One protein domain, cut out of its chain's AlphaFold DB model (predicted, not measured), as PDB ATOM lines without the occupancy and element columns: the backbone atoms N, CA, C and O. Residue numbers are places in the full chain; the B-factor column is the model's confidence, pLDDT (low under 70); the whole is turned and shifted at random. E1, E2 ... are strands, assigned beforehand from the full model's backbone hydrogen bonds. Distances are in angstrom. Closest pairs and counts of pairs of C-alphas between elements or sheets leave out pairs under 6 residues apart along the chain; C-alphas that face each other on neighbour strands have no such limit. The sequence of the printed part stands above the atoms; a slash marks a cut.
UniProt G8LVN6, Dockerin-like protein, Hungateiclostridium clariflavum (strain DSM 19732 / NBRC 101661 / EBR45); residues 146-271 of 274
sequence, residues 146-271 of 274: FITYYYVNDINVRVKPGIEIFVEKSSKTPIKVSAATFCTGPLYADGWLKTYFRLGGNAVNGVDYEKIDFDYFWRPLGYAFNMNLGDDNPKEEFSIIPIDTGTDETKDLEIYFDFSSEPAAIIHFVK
ATOM      1  N   PHE A 146      -3.416  14.397  36.843       66.06
ATOM      2  CA  PHE A 146      -2.044  14.144  37.268       66.06
ATOM      3  C   PHE A 146      -1.954  14.246  38.786       66.06
ATOM      4  O   PHE A 146      -2.249  15.297  39.358       66.06
ATOM      5  N   ILE A 147      -1.525  13.171  39.439       73.50
ATOM      6  CA  ILE A 147      -1.218  13.182  40.865       73.50
ATOM      7  C   ILE A 147       0.287  13.104  41.024       73.50
ATOM      8  O   ILE A 147       0.914  12.114  40.652       73.50
ATOM      9  N   THR A 148       0.853  14.144  41.618       79.00
ATOM     10  CA  THR A 148       2.262  14.181  41.987       79.00
ATOM     11  C   THR A 148       2.434  13.737  43.430       79.00
ATOM     12  O   THR A 148       1.714  14.190  44.318       79.00
ATOM     13  N   TYR A 149       3.407  12.868  43.660       83.69
ATOM     14  CA  TYR A 149       3.862  12.452  44.974       83.69
ATOM     15  C   TYR A 149       5.280  12.960  45.187       83.69
ATOM     16  O   TYR A 149       6.089  12.931  44.261       83.69
ATOM     17  N   TYR A 150       5.561  13.406  46.406       89.56
ATOM     18  CA  TYR A 150       6.888  13.815  46.848       89.56
ATOM     19  C   TYR A 150       7.285  12.922  48.007       89.56
ATOM     20  O   TYR A 150       6.447  12.623  48.867       89.56
ATOM     21  N   TYR A 151       8.549  12.527  48.035       93.44
ATOM     22  CA  TYR A 151       9.088  11.654  49.056       93.44
ATOM     23  C   TYR A 151      10.342  12.255  49.664       93.44
ATOM     24  O   TYR A 151      11.193  12.801  48.959       93.44
ATOM     25  N   VAL A 152      10.442  12.122  50.981       94.12
ATOM     26  CA  VAL A 152      11.652  12.416  51.744       94.12
ATOM     27  C   VAL A 152      11.951  11.182  52.590       94.12
ATOM     28  O   VAL A 152      11.122  10.805  53.414       94.12
ATOM     29  N   ASN A 153      13.081  10.509  52.349       91.88
ATOM     30  CA  ASN A 153      13.401   9.195  52.934       91.88
ATOM     31  C   ASN A 153      12.249   8.183  52.801       91.88
ATOM     32  O   ASN A 153      11.801   7.604  53.788       91.88
ATOM     33  N   ASP A 154      11.723   8.032  51.582       89.06
ATOM     34  CA  ASP A 154      10.593   7.150  51.244       89.06
ATOM     35  C   ASP A 154       9.252   7.497  51.928       89.06
ATOM     36  O   ASP A 154       8.230   6.849  51.687       89.06
ATOM     37  N   ILE A 155       9.197   8.564  52.732       87.88
ATOM     38  CA  ILE A 155       7.964   9.058  53.347       87.88
ATOM     39  C   ILE A 155       7.253   9.967  52.351       87.88
ATOM     40  O   ILE A 155       7.788  10.996  51.953       87.88
ATOM     41  N   ASN A 156       6.019   9.619  51.983       86.31
ATOM     42  CA  ASN A 156       5.170  10.475  51.156       86.31
ATOM     43  C   ASN A 156       4.746  11.730  51.936       86.31
ATOM     44  O   ASN A 156       3.841  11.680  52.772       86.31
ATOM     45  N   VAL A 157       5.363  12.865  51.625       86.38
ATOM     46  CA  VAL A 157       5.146  14.127  52.347       86.38
ATOM     47  C   VAL A 157       3.927  14.905  51.852       86.38
ATOM     48  O   VAL A 157       3.459  15.817  52.525       86.38
ATOM     49  N   ARG A 158       3.322  14.509  50.722       74.06
ATOM     50  CA  ARG A 158       2.069  15.121  50.242       74.06
ATOM     51  C   ARG A 158       0.894  14.854  51.183       74.06
ATOM     52  O   ARG A 158       0.005  15.688  51.306       74.06
ATOM     53  N   VAL A 159       0.858  13.678  51.809       72.19
ATOM     54  CA  VAL A 159      -0.217  13.293  52.746       72.19
ATOM     55  C   VAL A 159       0.097  13.673  54.194       72.19
ATOM     56  O   VAL A 159      -0.767  13.538  55.057       72.19
ATOM     57  N   LYS A 160       1.324  14.133  54.460       74.81
ATOM     58  CA  LYS A 160       1.799  14.537  55.783       74.81
ATOM     59  C   LYS A 160       2.751  15.740  55.655       74.81
ATOM     60  O   LYS A 160       3.951  15.571  55.871       74.81
ATOM     61  N   PRO A 161       2.237  16.920  55.256       77.31
ATOM     62  CA  PRO A 161       3.051  18.129  55.181       77.31
ATOM     63  C   PRO A 161       3.599  18.482  56.569       77.31
ATOM     64  O   PRO A 161       2.962  18.194  57.585       77.31
ATOM     65  N   GLY A 162       4.792  19.071  56.608       82.81
ATOM     66  CA  GLY A 162       5.476  19.438  57.846       82.81
ATOM     67  C   GLY A 162       5.957  18.249  58.680       82.81
ATOM     68  O   GLY A 162       6.104  18.385  59.890       82.81
ATOM     69  N   ILE A 163       6.171  17.070  58.081       90.44
ATOM     70  CA  ILE A 163       6.733  15.932  58.820       90.44
ATOM     71  C   ILE A 163       8.130  16.277  59.358       90.44
ATOM     72  O   ILE A 163       9.009  16.682  58.601       90.44
ATOM     73  N   GLU A 164       8.338  16.044  60.652       95.06
ATOM     74  CA  GLU A 164       9.650  16.134  61.296       95.06
ATOM     75  C   GLU A 164      10.431  14.822  61.130       95.06
ATOM     76  O   GLU A 164       9.909  13.732  61.393       95.06
ATOM     77  N   ILE A 165      11.687  14.919  60.691       92.69
ATOM     78  CA  ILE A 165      12.593  13.784  60.479       92.69
ATOM     79  C   ILE A 165      13.924  14.092  61.165       92.69
ATOM     80  O   ILE A 165      14.550  15.105  60.880       92.69
ATOM     81  N   PHE A 166      14.385  13.201  62.039       95.31
ATOM     82  CA  PHE A 166      15.659  13.349  62.742       95.31
ATOM     83  C   PHE A 166      16.736  12.543  62.022       95.31
ATOM     84  O   PHE A 166      16.558  11.348  61.781       95.31
ATOM     85  N   VAL A 167      17.836  13.199  61.662       95.00
ATOM     86  CA  VAL A 167      18.941  12.597  60.911       95.00
ATOM     87  C   VAL A 167      20.252  12.984  61.569       95.00
ATOM     88  O   VAL A 167      20.438  14.128  61.973       95.00
ATOM     89  N   GLU A 168      21.169  12.032  61.690       94.62
ATOM     90  CA  GLU A 168      22.496  12.319  62.222       94.62
ATOM     91  C   GLU A 168      23.284  13.216  61.259       94.62
ATOM     92  O   GLU A 168      23.161  13.122  60.035       94.62
ATOM     93  N   LYS A 169      24.135  14.080  61.810       93.44
ATOM     94  CA  LYS A 169      25.120  14.847  61.043       93.44
ATOM     95  C   LYS A 169      26.218  13.921  60.522       93.44
ATOM     96  O   LYS A 169      27.314  13.880  61.061       93.44
ATOM     97  N   SER A 170      25.910  13.123  59.509       91.94
ATOM     98  CA  SER A 170      26.821  12.122  58.968       91.94
ATOM     99  C   SER A 170      26.618  11.944  57.472       91.94
ATOM    100  O   SER A 170      25.495  11.802  56.987       91.94
ATOM    101  N   SER A 171      27.722  11.820  56.735       90.69
ATOM    102  CA  SER A 171      27.678  11.465  55.313       90.69
ATOM    103  C   SER A 171      27.136  10.051  55.067       90.69
ATOM    104  O   SER A 171      26.800   9.697  53.938       90.69
ATOM    105  N   LYS A 172      27.020   9.233  56.122       92.25
ATOM    106  CA  LYS A 172      26.426   7.889  56.073       92.25
ATOM    107  C   LYS A 172      24.900   7.897  56.139       92.25
ATOM    108  O   LYS A 172      24.294   6.854  55.908       92.25
ATOM    109  N   THR A 173      24.285   9.036  56.444       90.81
ATOM    110  CA  THR A 173      22.831   9.185  56.577       90.81
ATOM    111  C   THR A 173      22.293  10.194  55.557       90.81
ATOM    112  O   THR A 173      21.759  11.235  55.944       90.81
ATOM    113  N   PRO A 174      22.443   9.927  54.242       95.50
ATOM    114  CA  PRO A 174      21.910  10.810  53.214       95.50
ATOM    115  C   PRO A 174      20.382  10.848  53.284       95.50
ATOM    116  O   PRO A 174      19.730   9.812  53.432       95.50
ATOM    117  N   ILE A 175      19.808  12.039  53.125       97.12
ATOM    118  CA  ILE A 175      18.369  12.208  52.946       97.12
ATOM    119  C   ILE A 175      18.047  12.141  51.466       97.12
ATOM    120  O   ILE A 175      18.512  12.974  50.690       97.12
ATOM    121  N   LYS A 176      17.217  11.179  51.080       97.69
ATOM    122  CA  LYS A 176      16.736  11.058  49.705       97.69
ATOM    123  C   LYS A 176      15.513  11.928  49.494       97.69
ATOM    124  O   LYS A 176      14.550  11.827  50.253       97.69
ATOM    125  N   VAL A 177      15.537  12.728  48.437       97.19
ATOM    126  CA  VAL A 177      14.407  13.537  47.987       97.19
ATOM    127  C   VAL A 177      14.026  13.100  46.584       97.19
ATOM    128  O   VAL A 177      14.858  13.141  45.682       97.19
ATOM    129  N   SER A 178      12.774  12.691  46.390       95.69
ATOM    130  CA  SER A 178      12.281  12.222  45.092       95.69
ATOM    131  C   SER A 178      10.839  12.645  44.837       95.69
ATOM    132  O   SER A 178      10.112  13.066  45.742       95.69
ATOM    133  N   ALA A 179      10.413  12.571  43.579       91.88
ATOM    134  CA  ALA A 179       9.033  12.842  43.206       91.88
ATOM    135  C   ALA A 179       8.629  12.060  41.960       91.88
ATOM    136  O   ALA A 179       9.438  11.853  41.064       91.88
ATOM    137  N   ALA A 180       7.355  11.685  41.875       85.44
ATOM    138  CA  ALA A 180       6.789  10.979  40.728       85.44
ATOM    139  C   ALA A 180       5.371  11.476  40.445       85.44
ATOM    140  O   ALA A 180       4.594  11.709  41.375       85.44
ATOM    141  N   THR A 181       5.025  11.629  39.168       80.81
ATOM    142  CA  THR A 181       3.666  11.972  38.747       80.81
ATOM    143  C   THR A 181       3.021  10.791  38.042       80.81
ATOM    144  O   THR A 181       3.542  10.269  37.059       80.81
ATOM    145  N   PHE A 182       1.838  10.410  38.516       73.38
ATOM    146  CA  PHE A 182       1.027   9.363  37.911       73.38
ATOM    147  C   PHE A 182      -0.221   9.960  37.279       73.38
ATOM    148  O   PHE A 182      -0.824  10.897  37.811       73.38
ATOM    149  N   CYS A 183      -0.618   9.385  36.151       62.12
ATOM    150  CA  CYS A 183      -1.891   9.679  35.523       62.12
ATOM    151  C   CYS A 183      -2.971   8.798  36.151       62.12
ATOM    152  O   CYS A 183      -2.825   7.577  36.219       62.12
ATOM    153  N   THR A 184      -4.066   9.400  36.594       58.03
ATOM    154  CA  THR A 184      -5.260   8.684  37.032       58.03
ATOM    155  C   THR A 184      -6.394   8.986  36.050       58.03
ATOM    156  O   THR A 184      -6.687  10.146  35.768       58.03
ATOM    157  N   GLY A 185      -7.015   7.955  35.468       58.91
ATOM    158  CA  GLY A 185      -8.050   8.110  34.429       58.91
ATOM    159  C   GLY A 185      -7.541   7.981  32.982       58.91
ATOM    160  O   GLY A 185      -6.443   7.480  32.772       58.91
ATOM    161  N   PRO A 186      -8.327   8.411  31.971       51.44
ATOM    162  CA  PRO A 186      -8.035   8.201  30.543       51.44
ATOM    163  C   PRO A 186      -6.944   9.128  29.972       51.44
ATOM    164  O   PRO A 186      -6.815   9.260  28.756       51.44
ATOM    165  N   LEU A 187      -6.174   9.799  30.832       48.31
ATOM    166  CA  LEU A 187      -5.041  10.622  30.426       48.31
ATOM    167  C   LEU A 187      -3.790   9.744  30.400       48.31
ATOM    168  O   LEU A 187      -3.431   9.149  31.411       48.31
ATOM    169  N   TYR A 188      -3.127   9.685  29.249       59.16
ATOM    170  CA  TYR A 188      -1.852   8.997  29.079       59.16
ATOM    171  C   TYR A 188      -0.821  10.035  28.665       59.16
ATOM    172  O   TYR A 188      -0.852  10.546  27.546       59.16
ATOM    173  N   ALA A 189       0.056  10.386  29.594       59.88
ATOM    174  CA  ALA A 189       1.224  11.188  29.309       59.88
ATOM    175  C   ALA A 189       2.409  10.535  30.002       59.88
ATOM    176  O   ALA A 189       2.305  10.119  31.156       59.88
ATOM    177  N   ASP A 190       3.510  10.474  29.272       66.81
ATOM    178  CA  ASP A 190       4.752   9.890  29.728       66.81
ATOM    179  C   ASP A 190       5.897  10.862  29.428       66.81
ATOM    180  O   ASP A 190       5.862  11.584  28.426       66.81
ATOM    181  N   GLY A 191       6.918  10.895  30.281       78.88
ATOM    182  CA  GLY A 191       8.099  11.725  30.073       78.88
ATOM    183  C   GLY A 191       8.681  12.277  31.366       78.88
ATOM    184  O   GLY A 191       8.636  11.638  32.414       78.88
ATOM    185  N   TRP A 192       9.242  13.482  31.274       78.31
ATOM    186  CA  TRP A 192       9.947  14.139  32.368       78.31
ATOM    187  C   TRP A 192       9.379  15.532  32.623       78.31
ATOM    188  O   TRP A 192       9.187  16.322  31.699       78.31
ATOM    189  N   LEU A 193       9.134  15.842  33.891       79.88
ATOM    190  CA  LEU A 193       8.690  17.148  34.365       79.88
ATOM    191  C   LEU A 193       9.711  17.712  35.347       79.88
ATOM    192  O   LEU A 193      10.369  16.965  36.062       79.88
ATOM    193  N   LYS A 194       9.811  19.036  35.436       85.25
ATOM    194  CA  LYS A 194      10.614  19.676  36.480       85.25
ATOM    195  C   LYS A 194       9.858  19.646  37.808       85.25
ATOM    196  O   LYS A 194       8.646  19.885  37.842       85.25
ATOM    197  N   THR A 195      10.572  19.341  38.883       87.44
ATOM    198  CA  THR A 195      10.126  19.522  40.267       87.44
ATOM    199  C   THR A 195      10.969  20.612  40.881       87.44
ATOM    200  O   THR A 195      12.145  20.375  41.151       87.44
ATOM    201  N   TYR A 196      10.383  21.783  41.094       88.44
ATOM    202  CA  TYR A 196      11.085  22.861  41.773       88.44
ATOM    203  C   TYR A 196      11.064  22.607  43.274       88.44
ATOM    204  O   TYR A 196      10.096  22.061  43.810       88.44
ATOM    205  N   PHE A 197      12.134  22.986  43.955       93.56
ATOM    206  CA  PHE A 197      12.193  22.935  45.404       93.56
ATOM    207  C   PHE A 197      12.978  24.123  45.944       93.56
ATOM    208  O   PHE A 197      13.798  24.726  45.255       93.56
ATOM    209  N   ARG A 198      12.733  24.446  47.209       94.12
ATOM    210  CA  ARG A 198      13.567  25.374  47.971       94.12
ATOM    211  C   ARG A 198      13.927  24.749  49.307       94.12
ATOM    212  O   ARG A 198      13.142  23.987  49.876       94.12
ATOM    213  N   LEU A 199      15.108  25.105  49.791       95.75
ATOM    214  CA  LEU A 199      15.618  24.718  51.098       95.75
ATOM    215  C   LEU A 199      15.598  25.946  52.015       95.75
ATOM    216  O   LEU A 199      16.071  27.014  51.628       95.75
ATOM    217  N   GLY A 200      14.995  25.799  53.189       94.38
ATOM    218  CA  GLY A 200      14.873  26.823  54.226       94.38
ATOM    219  C   GLY A 200      15.387  26.333  55.579       94.38
ATOM    220  O   GLY A 200      16.201  25.412  55.645       94.38
ATOM    221  N   GLY A 201      14.885  26.920  56.662       96.12
ATOM    222  CA  GLY A 201      15.363  26.654  58.016       96.12
ATOM    223  C   GLY A 201      16.664  27.383  58.369       96.12
ATOM    224  O   GLY A 201      17.015  28.407  57.777       96.12
ATOM    225  N   ASN A 202      17.363  26.874  59.385       97.12
ATOM    226  CA  ASN A 202      18.603  27.458  59.905       97.12
ATOM    227  C   ASN A 202      19.874  26.704  59.456       97.12
ATOM    228  O   ASN A 202      20.978  27.192  59.706       97.12
ATOM    229  N   ALA A 203      19.724  25.545  58.803       97.38
ATOM    230  CA  ALA A 203      20.822  24.789  58.220       97.38
ATOM    231  C   ALA A 203      21.387  25.505  56.984       97.38
ATOM    232  O   ALA A 203      20.656  25.906  56.073       97.38
ATOM    233  N   VAL A 204      22.707  25.639  56.921       97.19
ATOM    234  CA  VAL A 204      23.400  26.424  55.900       97.19
ATOM    235  C   VAL A 204      23.921  25.525  54.775       97.19
ATOM    236  O   VAL A 204      24.703  24.599  55.000       97.19
ATOM    237  N   ASN A 205      23.519  25.836  53.539       96.88
ATOM    238  CA  ASN A 205      23.946  25.137  52.324       96.88
ATOM    239  C   ASN A 205      25.473  25.169  52.144       96.88
ATOM    240  O   ASN A 205      26.077  26.245  52.119       96.88
ATOM    241  N   GLY A 206      26.095  23.999  51.990       96.38
ATOM    242  CA  GLY A 206      27.549  23.850  51.882       96.38
ATOM    243  C   GLY A 206      28.304  23.924  53.214       96.38
ATOM    244  O   GLY A 206      29.533  23.891  53.199       96.38
ATOM    245  N   VAL A 207      27.598  24.039  54.345       96.31
ATOM    246  CA  VAL A 207      28.184  24.038  55.696       96.31
ATOM    247  C   VAL A 207      27.615  22.892  56.526       96.31
ATOM    248  O   VAL A 207      28.378  22.055  56.992       96.31
ATOM    249  N   ASP A 208      26.290  22.835  56.684       96.88
ATOM    250  CA  ASP A 208      25.611  21.794  57.473       96.88
ATOM    251  C   ASP A 208      25.215  20.577  56.620       96.88
ATOM    252  O   ASP A 208      24.936  19.498  57.138       96.88
ATOM    253  N   TYR A 209      25.209  20.740  55.299       97.75
ATOM    254  CA  TYR A 209      25.017  19.688  54.308       97.75
ATOM    255  C   TYR A 209      25.813  20.013  53.043       97.75
ATOM    256  O   TYR A 209      26.174  21.173  52.809       97.75
ATOM    257  N   GLU A 210      26.110  18.994  52.236       97.56
ATOM    258  CA  GLU A 210      26.816  19.163  50.967       97.56
ATOM    259  C   GLU A 210      26.128  20.200  50.083       97.56
ATOM    260  O   GLU A 210      24.902  20.305  50.041       97.56
ATOM    261  N   LYS A 211      26.942  20.998  49.387       97.44
ATOM    262  CA  LYS A 211      26.442  22.129  48.619       97.44
ATOM    263  C   LYS A 211      25.503  21.650  47.509       97.44
ATOM    264  O   LYS A 211      25.910  20.881  46.645       97.44
ATOM    265  N   ILE A 212      24.295  22.200  47.494       95.44
ATOM    266  CA  ILE A 212      23.304  22.036  46.429       95.44
ATOM    267  C   ILE A 212      23.184  23.366  45.683       95.44
ATOM    268  O   ILE A 212      22.880  24.394  46.288       95.44
ATOM    269  N   ASP A 213      23.465  23.374  44.383       94.31
ATOM    270  CA  ASP A 213      23.478  24.568  43.526       94.31
ATOM    271  C   ASP A 213      22.443  24.528  42.388       94.31
ATOM    272  O   ASP A 213      22.510  25.324  41.453       94.31
ATOM    273  N   PHE A 214      21.447  23.653  42.515       93.31
ATOM    274  CA  PHE A 214      20.276  23.557  41.647       93.31
ATOM    275  C   PHE A 214      18.985  23.767  42.453       93.31
ATOM    276  O   PHE A 214      18.940  23.525  43.658       93.31
ATOM    277  N   ASP A 215      17.925  24.204  41.778       89.12
ATOM    278  CA  ASP A 215      16.611  24.536  42.353       89.12
ATOM    279  C   ASP A 215      15.469  23.666  41.793       89.12
ATOM    280  O   ASP A 215      14.300  23.830  42.154       89.12
ATOM    281  N   TYR A 216      15.797  22.701  40.926       91.81
ATOM    282  CA  TYR A 216      14.879  21.655  40.486       91.81
ATOM    283  C   TYR A 216      15.587  20.346  40.149       91.81
ATOM    284  O   TYR A 216      16.764  20.324  39.797       91.81
ATOM    285  N   PHE A 217      14.821  19.259  40.159       94.12
ATOM    286  CA  PHE A 217      15.223  17.959  39.623       94.12
ATOM    287  C   PHE A 217      14.145  17.413  38.680       94.12
ATOM    288  O   PHE A 217      12.978  17.824  38.722       94.12
ATOM    289  N   TRP A 218      14.533  16.504  37.795       90.00
ATOM    290  CA  TRP A 218      13.639  15.873  36.834       90.00
ATOM    291  C   TRP A 218      12.840  14.758  37.491       90.00
ATOM    292  O   TRP A 218      13.393  13.822  38.052       90.00
ATOM    293  N   ARG A 219      11.521  14.835  37.384       91.00
ATOM    294  CA  ARG A 219      10.551  13.870  37.895       91.00
ATOM    295  C   ARG A 219       9.933  13.094  36.732       91.00
ATOM    296  O   ARG A 219       9.540  13.731  35.750       91.00
ATOM    297  N   PRO A 220       9.771  11.768  36.837       83.81
ATOM    298  CA  PRO A 220       9.032  11.006  35.850       83.81
ATOM    299  C   PRO A 220       7.539  11.355  35.903       83.81
ATOM    300  O   PRO A 220       6.933  11.466  36.974       83.81
ATOM    301  N   LEU A 221       6.954  11.517  34.722       77.75
ATOM    302  CA  LEU A 221       5.519  11.482  34.476       77.75
ATOM    303  C   LEU A 221       5.234  10.148  33.787       77.75
ATOM    304  O   LEU A 221       5.799   9.908  32.727       77.75
ATOM    305  N   GLY A 222       4.409   9.285  34.382       69.62
ATOM    306  CA  GLY A 222       4.128   7.968  33.801       69.62
ATOM    307  C   GLY A 222       5.395   7.112  33.649       69.62
ATOM    308  O   GLY A 222       6.123   6.911  34.623       69.62
ATOM    309  N   TYR A 223       5.655   6.587  32.449       65.69
ATOM    310  CA  TYR A 223       6.873   5.831  32.146       65.69
ATOM    311  C   TYR A 223       8.041   6.756  31.768       65.69
ATOM    312  O   TYR A 223       7.929   7.613  30.889       65.69
ATOM    313  N   ALA A 224       9.199   6.549  32.398       61.16
ATOM    314  CA  ALA A 224      10.417   7.281  32.074       61.16
ATOM    315  C   ALA A 224      10.927   6.873  30.680       61.16
ATOM    316  O   ALA A 224      11.519   5.809  30.490       61.16
ATOM    317  N   PHE A 225      10.697   7.723  29.681       63.50
ATOM    318  CA  PHE A 225      11.280   7.542  28.354       63.50
ATOM    319  C   PHE A 225      12.733   8.009  28.319       63.50
ATOM    320  O   PHE A 225      13.135   8.945  29.018       63.50
ATOM    321  N   ASN A 226      13.518   7.382  27.441       66.62
ATOM    322  CA  ASN A 226      14.906   7.750  27.199       66.62
ATOM    323  C   ASN A 226      14.959   9.027  26.336       66.62
ATOM    324  O   ASN A 226      15.170   8.982  25.125       66.62
ATOM    325  N   MET A 227      14.662  10.164  26.966       69.56
ATOM    326  CA  MET A 227      14.680  11.497  26.365       69.56
ATOM    327  C   MET A 227      15.957  12.233  26.765       69.56
ATOM    328  O   MET A 227      16.441  12.093  27.891       69.56
ATOM    329  N   ASN A 228      16.483  13.048  25.853       76.25
ATOM    330  CA  ASN A 228      17.564  13.960  26.195       76.25
ATOM    331  C   ASN A 228      16.981  15.130  26.996       76.25
ATOM    332  O   ASN A 228      16.104  15.838  26.497       76.25
ATOM    333  N   LEU A 229      17.423  15.290  28.240       75.06
ATOM    334  CA  LEU A 229      16.979  16.375  29.110       75.06
ATOM    335  C   LEU A 229      17.892  17.577  28.862       75.06
ATOM    336  O   LEU A 229      19.077  17.410  28.599       75.06
ATOM    337  N   GLY A 230      17.326  18.783  28.849       77.44
ATOM    338  CA  GLY A 230      18.030  19.998  28.416       77.44
ATOM    339  C   GLY A 230      19.139  20.490  29.357       77.44
ATOM    340  O   GLY A 230      19.676  21.568  29.119       77.44
ATOM    341  N   ASP A 231      19.436  19.740  30.415       88.44
ATOM    342  CA  ASP A 231      20.424  20.018  31.452       88.44
ATOM    343  C   ASP A 231      20.762  18.726  32.220       88.44
ATOM    344  O   ASP A 231      20.115  17.687  32.039       88.44
ATOM    345  N   ASP A 232      21.764  18.825  33.090       90.31
ATOM    346  CA  ASP A 232      22.291  17.718  33.890       90.31
ATOM    347  C   ASP A 232      21.745  17.708  35.330       90.31
ATOM    348  O   ASP A 232      22.342  17.079  36.209       90.31
ATOM    349  N   ASN A 233      20.622  18.391  35.607       90.75
ATOM    350  CA  ASN A 233      20.024  18.330  36.940       90.75
ATOM    351  C   ASN A 233      19.627  16.880  37.285       90.75
ATOM    352  O   ASN A 233      19.345  16.076  36.384       90.75
ATOM    353  N   PRO A 234      19.566  16.524  38.582       95.00
ATOM    354  CA  PRO A 234      19.288  15.154  39.001       95.00
ATOM    355  C   PRO A 234      17.986  14.604  38.414       95.00
ATOM    356  O   PRO A 234      17.031  15.347  38.179       95.00
ATOM    357  N   LYS A 235      17.943  13.289  38.195       92.44
ATOM    358  CA  LYS A 235      16.769  12.579  37.677       92.44
ATOM    359  C   LYS A 235      16.195  11.677  38.753       92.44
ATOM    360  O   LYS A 235      16.939  10.943  39.388       92.44
ATOM    361  N   GLU A 236      14.874  11.706  38.878       90.06
ATOM    362  CA  GLU A 236      14.019  10.960  39.812       90.06
ATOM    363  C   GLU A 236      14.236  11.322  41.282       90.06
ATOM    364  O   GLU A 236      13.269  11.594  41.997       90.06
ATOM    365  N   GLU A 237      15.493  11.377  41.710       95.31
ATOM    366  CA  GLU A 237      15.908  11.681  43.066       95.31
ATOM    367  C   GLU A 237      17.201  12.505  43.114       95.31
ATOM    368  O   GLU A 237      18.016  12.504  42.191       95.31
ATOM    369  N   PHE A 238      17.403  13.186  44.236       97.44
ATOM    370  CA  PHE A 238      18.705  13.685  44.665       97.44
ATOM    371  C   PHE A 238      18.891  13.420  46.162       97.44
ATOM    372  O   PHE A 238      17.939  13.095  46.874       97.44
ATOM    373  N   SER A 239      20.131  13.528  46.639       97.69
ATOM    374  CA  SER A 239      20.456  13.339  48.053       97.69
ATOM    375  C   SER A 239      20.914  14.643  48.688       97.69
ATOM    376  O   SER A 239      21.697  15.384  48.102       97.69
ATOM    377  N   ILE A 240      20.449  14.889  49.907       98.00
ATOM    378  CA  ILE A 240      20.988  15.903  50.807       98.00
ATOM    379  C   ILE A 240      21.887  15.160  51.784       98.00
ATOM    380  O   ILE A 240      21.420  14.271  52.495       98.00
ATOM    381  N   ILE A 241      23.177  15.477  51.787       97.44
ATOM    382  CA  ILE A 241      24.178  14.743  52.566       97.44
ATOM    383  C   ILE A 241      24.591  15.617  53.751       97.44
ATOM    384  O   ILE A 241      25.257  16.629  53.527       97.44
ATOM    385  N   PRO A 242      24.193  15.284  54.992       97.00
ATOM    386  CA  PRO A 242      24.567  16.066  56.166       97.00
ATOM    387  C   PRO A 242      26.081  16.057  56.402       97.00
ATOM    388  O   PRO A 242      26.752  15.044  56.195       97.00
ATOM    389  N   ILE A 243      26.608  17.180  56.883       95.25
ATOM    390  CA  ILE A 243      28.017  17.351  57.242       95.25
ATOM    391  C   ILE A 243      28.132  17.413  58.766       95.25
ATOM    392  O   ILE A 243      27.437  18.188  59.424       95.25
ATOM    393  N   ASP A 244      29.045  16.621  59.331       93.88
ATOM    394  CA  ASP A 244      29.420  16.774  60.734       93.88
ATOM    395  C   ASP A 244      30.296  18.016  60.915       93.88
ATOM    396  O   ASP A 244      31.464  18.047  60.522       93.88
ATOM    397  N   THR A 245      29.721  19.056  61.513       90.56
ATOM    398  CA  THR A 245      30.434  20.293  61.855       90.56
ATOM    399  C   THR A 245      31.129  20.219  63.221       90.56
ATOM    400  O   THR A 245      31.757  21.191  63.640       90.56
ATOM    401  N   GLY A 246      31.020  19.091  63.937       88.44
ATOM    402  CA  GLY A 246      31.533  18.908  65.296       88.44
ATOM    403  C   GLY A 246      30.747  19.676  66.363       88.44
ATOM    404  O   GLY A 246      31.197  19.785  67.504       88.44
ATOM    405  N   THR A 247      29.594  20.248  65.998       90.44
ATOM    406  CA  THR A 247      28.741  21.027  66.899       90.44
ATOM    407  C   THR A 247      27.581  20.190  67.429       90.44
ATOM    408  O   THR A 247      26.945  19.431  66.693       90.44
ATOM    409  N   ASP A 248      27.239  20.399  68.699       90.62
ATOM    410  CA  ASP A 248      26.079  19.761  69.336       90.62
ATOM    411  C   ASP A 248      24.760  20.502  69.035       90.62
ATOM    412  O   ASP A 248      23.686  20.034  69.404       90.62
ATOM    413  N   GLU A 249      24.825  21.660  68.372       93.62
ATOM    414  CA  GLU A 249      23.656  22.462  68.003       93.62
ATOM    415  C   GLU A 249      22.835  21.752  66.921       93.62
ATOM    416  O   GLU A 249      23.345  21.498  65.832       93.62
ATOM    417  N   THR A 250      21.562  21.461  67.181       95.56
ATOM    418  CA  THR A 250      20.663  20.942  66.141       95.56
ATOM    419  C   THR A 250      20.450  21.987  65.049       95.56
ATOM    420  O   THR A 250      20.190  23.154  65.347       95.56
ATOM    421  N   LYS A 251      20.544  21.560  63.787       97.19
ATOM    422  CA  LYS A 251      20.226  22.394  62.624       97.19
ATOM    423  C   LYS A 251      18.983  21.873  61.928       97.19
ATOM    424  O   LYS A 251      18.868  20.677  61.693       97.19
ATOM    425  N   ASP A 252      18.092  22.780  61.573       97.88
ATOM    426  CA  ASP A 252      16.813  22.497  60.951       97.88
ATOM    427  C   ASP A 252      16.878  22.881  59.476       97.88
ATOM    428  O   ASP A 252      17.197  24.023  59.129       97.88
ATOM    429  N   LEU A 253      16.566  21.923  58.613       98.12
ATOM    430  CA  LEU A 253      16.451  22.101  57.175       98.12
ATOM    431  C   LEU A 253      14.996  21.907  56.761       98.12
ATOM    432  O   LEU A 253      14.436  20.820  56.884       98.12
ATOM    433  N   GLU A 254      14.388  22.955  56.226       98.00
ATOM    434  CA  GLU A 254      13.011  22.910  55.741       98.00
ATOM    435  C   GLU A 254      13.001  22.640  54.236       98.00
ATOM    436  O   GLU A 254      13.657  23.345  53.469       98.00
ATOM    437  N   ILE A 255      12.246  21.638  53.793       96.38
ATOM    438  CA  ILE A 255      12.121  21.281  52.376       96.38
ATOM    439  C   ILE A 255      10.749  21.715  51.887       96.38
ATOM    440  O   ILE A 255       9.730  21.313  52.445       96.38
ATOM    441  N   TYR A 256      10.713  22.475  50.801       93.75
ATOM    442  CA  TYR A 256       9.476  22.899  50.157       93.75
ATOM    443  C   TYR A 256       9.488  22.464  48.702       93.75
ATOM    444  O   TYR A 256      10.505  22.608  48.026       93.75
ATOM    445  N   PHE A 257       8.345  21.993  48.217       86.31
ATOM    446  CA  PHE A 257       8.164  21.651  46.811       86.31
ATOM    447  C   PHE A 257       7.276  22.668  46.110       86.31
ATOM    448  O   PHE A 257       6.297  23.163  46.678       86.31
ATOM    449  N   ASP A 258       7.628  22.932  44.855       75.75
ATOM    450  CA  ASP A 258       6.974  23.878  43.966       75.75
ATOM    451  C   ASP A 258       6.748  25.232  44.672       75.75
ATOM    452  O   ASP A 258       7.675  25.790  45.260       75.75
ATOM    453  N   PHE A 259       5.530  25.769  44.643       73.06
ATOM    454  CA  PHE A 259       5.214  27.099  45.178       73.06
ATOM    455  C   PHE A 259       4.607  27.056  46.591       73.06
ATOM    456  O   PHE A 259       3.881  27.968  46.982       73.06
ATOM    457  N   SER A 260       4.866  25.991  47.362       77.38
ATOM    458  CA  SER A 260       4.316  25.855  48.717       77.38
ATOM    459  C   SER A 260       4.884  26.903  49.683       77.38
ATOM    460  O   SER A 260       6.105  27.087  49.803       77.38
ATOM    461  N   SER A 261       3.996  27.553  50.438       82.12
ATOM    462  CA  SER A 261       4.358  28.403  51.577       82.12
ATOM    463  C   SER A 261       4.728  27.591  52.820       82.12
ATOM    464  O   SER A 261       5.501  28.071  53.644       82.12
ATOM    465  N   GLU A 262       4.228  26.358  52.937       87.75
ATOM    466  CA  GLU A 262       4.462  25.462  54.074       87.75
ATOM    467  C   GLU A 262       5.514  24.392  53.748       87.75
ATOM    468  O   GLU A 262       5.537  23.892  52.612       87.75
ATOM    469  N   PRO A 263       6.384  24.030  54.711       92.56
ATOM    470  CA  PRO A 263       7.392  23.005  54.489       92.56
ATOM    471  C   PRO A 263       6.721  21.647  54.303       92.56
ATOM    472  O   PRO A 263       5.843  21.242  55.061       92.56
ATOM    473  N   ALA A 264       7.159  20.910  53.291       91.19
ATOM    474  CA  ALA A 264       6.753  19.530  53.085       91.19
ATOM    475  C   ALA A 264       7.391  18.607  54.136       91.19
ATOM    476  O   ALA A 264       6.733  17.693  54.625       91.19
ATOM    477  N   ALA A 265       8.639  18.882  54.519       95.00
ATOM    478  CA  ALA A 265       9.342  18.202  55.603       95.00
ATOM    479  C   ALA A 265      10.280  19.167  56.336       95.00
ATOM    480  O   ALA A 265      10.788  20.116  55.737       95.00
ATOM    481  N   ILE A 266      10.526  18.884  57.611       97.19
ATOM    482  CA  ILE A 266      11.506  19.565  58.456       97.19
ATOM    483  C   ILE A 266      12.510  18.506  58.910       97.19
ATOM    484  O   ILE A 266      12.140  17.520  59.548       97.19
ATOM    485  N   ILE A 267      13.773  18.670  58.531       97.62
ATOM    486  CA  ILE A 267      14.848  17.740  58.866       97.62
ATOM    487  C   ILE A 267      15.671  18.330  59.998       97.62
ATOM    488  O   ILE A 267      16.256  19.396  59.843       97.62
ATOM    489  N   HIS A 268      15.750  17.614  61.109       97.06
ATOM    490  CA  HIS A 268      16.563  17.970  62.259       97.06
ATOM    491  C   HIS A 268      17.892  17.221  62.183       97.06
ATOM    492  O   HIS A 268      17.952  16.013  62.430       97.06
ATOM    493  N   PHE A 269      18.963  17.935  61.848       96.44
ATOM    494  CA  PHE A 269      20.332  17.440  61.908       96.44
ATOM    495  C   PHE A 269      20.806  17.396  63.354       96.44
ATOM    496  O   PHE A 269      21.185  18.414  63.939       96.44
ATOM    497  N   VAL A 270      20.782  16.199  63.927       95.31
ATOM    498  CA  VAL A 270      21.168  15.934  65.311       95.31
ATOM    499  C   VAL A 270      22.578  15.364  65.393       95.31
ATOM    500  O   VAL A 270      23.120  14.816  64.431       95.31
ATOM    501  N   LYS A 271      23.194  15.504  66.565       90.94
ATOM    502  CA  LYS A 271      24.505  14.922  66.852       90.94
ATOM    503  C   LYS A 271      24.484  13.403  66.626       90.94
ATOM    504  O   LYS A 271      23.545  12.739  67.062       90.94
TER     505      LYS A 271
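AT A GLANCE: This is residues 146 to 271 of the 274 residues of the protein "Dockerin-like protein" of Hungateiclostridium clariflavum (strain DSM 19732 / NBRC 101661 / EBR45) (UniProt G8LVN6). A strongly twisted sheet of five strands, E2 E8 E7 E4 E5, curls like part of a barrel, and a smaller sheet of three, E1 E3 E6, lies across its open side, making an elongated, incompletely closed shell of strands. The two sheets come closest where E5, at one edge of the curled sheet, meets E3, while E2 at the other edge scarcely reaches the small sheet. The printed part has 126 residues with eight named strands, E1 to E8 along the chain, and no named helix; the class is all strand, though under half of the residues, 57, are in named strands. The larger sheet is mixed, the smaller all antiparallel. The whole is compact, with a radius of gyration of the C-alphas of 15.4 A and spans of 52 by 30 by 24 A.

IN THESE COORDINATES: In the larger sheet, E2 is residues 163 to 168, E8 residues 265 to 270, E7 residues 251 to 257, E4 residues 191 to 201 and E5 residues 216 to 221. E4 is the longest strand by residues, 32.5 A from C-alpha 191 at (8.099, 11.725, 30.073) to C-alpha 201. In the smaller sheet, E1 is residues 146 to 152, 20.0 A long, E3 residues 175 to 184, 28.7 A, and E6 residues 237 to 240. C-alpha 146 is at (-2.044, 14.144, 37.268) and C-alpha 270 at (21.168, 15.934, 65.311).

HOW THE PARTS SIT: Edge strand E2 is parallel to E8, with N 268 and O 165 2.8 A apart. E8 and E7 form an antiparallel hairpin, with N 269 and O 251 at 2.7 A. E4 pairs antiparallel in a staggered way, with E7 over residues 197 to 201, where N 200 and O 254 are 2.8 A apart, and with E5 over residues 191 to 196, where N 193 and O 219 are 2.8 A apart; E4 and E5 are a hairpin. In the other sheet, inner strand E3 is antiparallel to E1, with N 149 and O 180 at 2.8 A, and to E6, with N 175 and O 240 at 2.8 A. Between the sheets, the closest C-alphas of E3 and E5 are those of Thr 181 and Leu 221, 4.7 A apart. E2 and E6 are apart.

THE WHOLE: The C-alphas farthest apart, of Pro 186 and Gly 246, are 53.7 A from each other. The printed part has no cut. The links E4 to E5 and E5 to E6 are long. Mean pLDDT of the printed part is 87.0; residue 146, residues 183 to 190 and residues 222 to 227 are under 70.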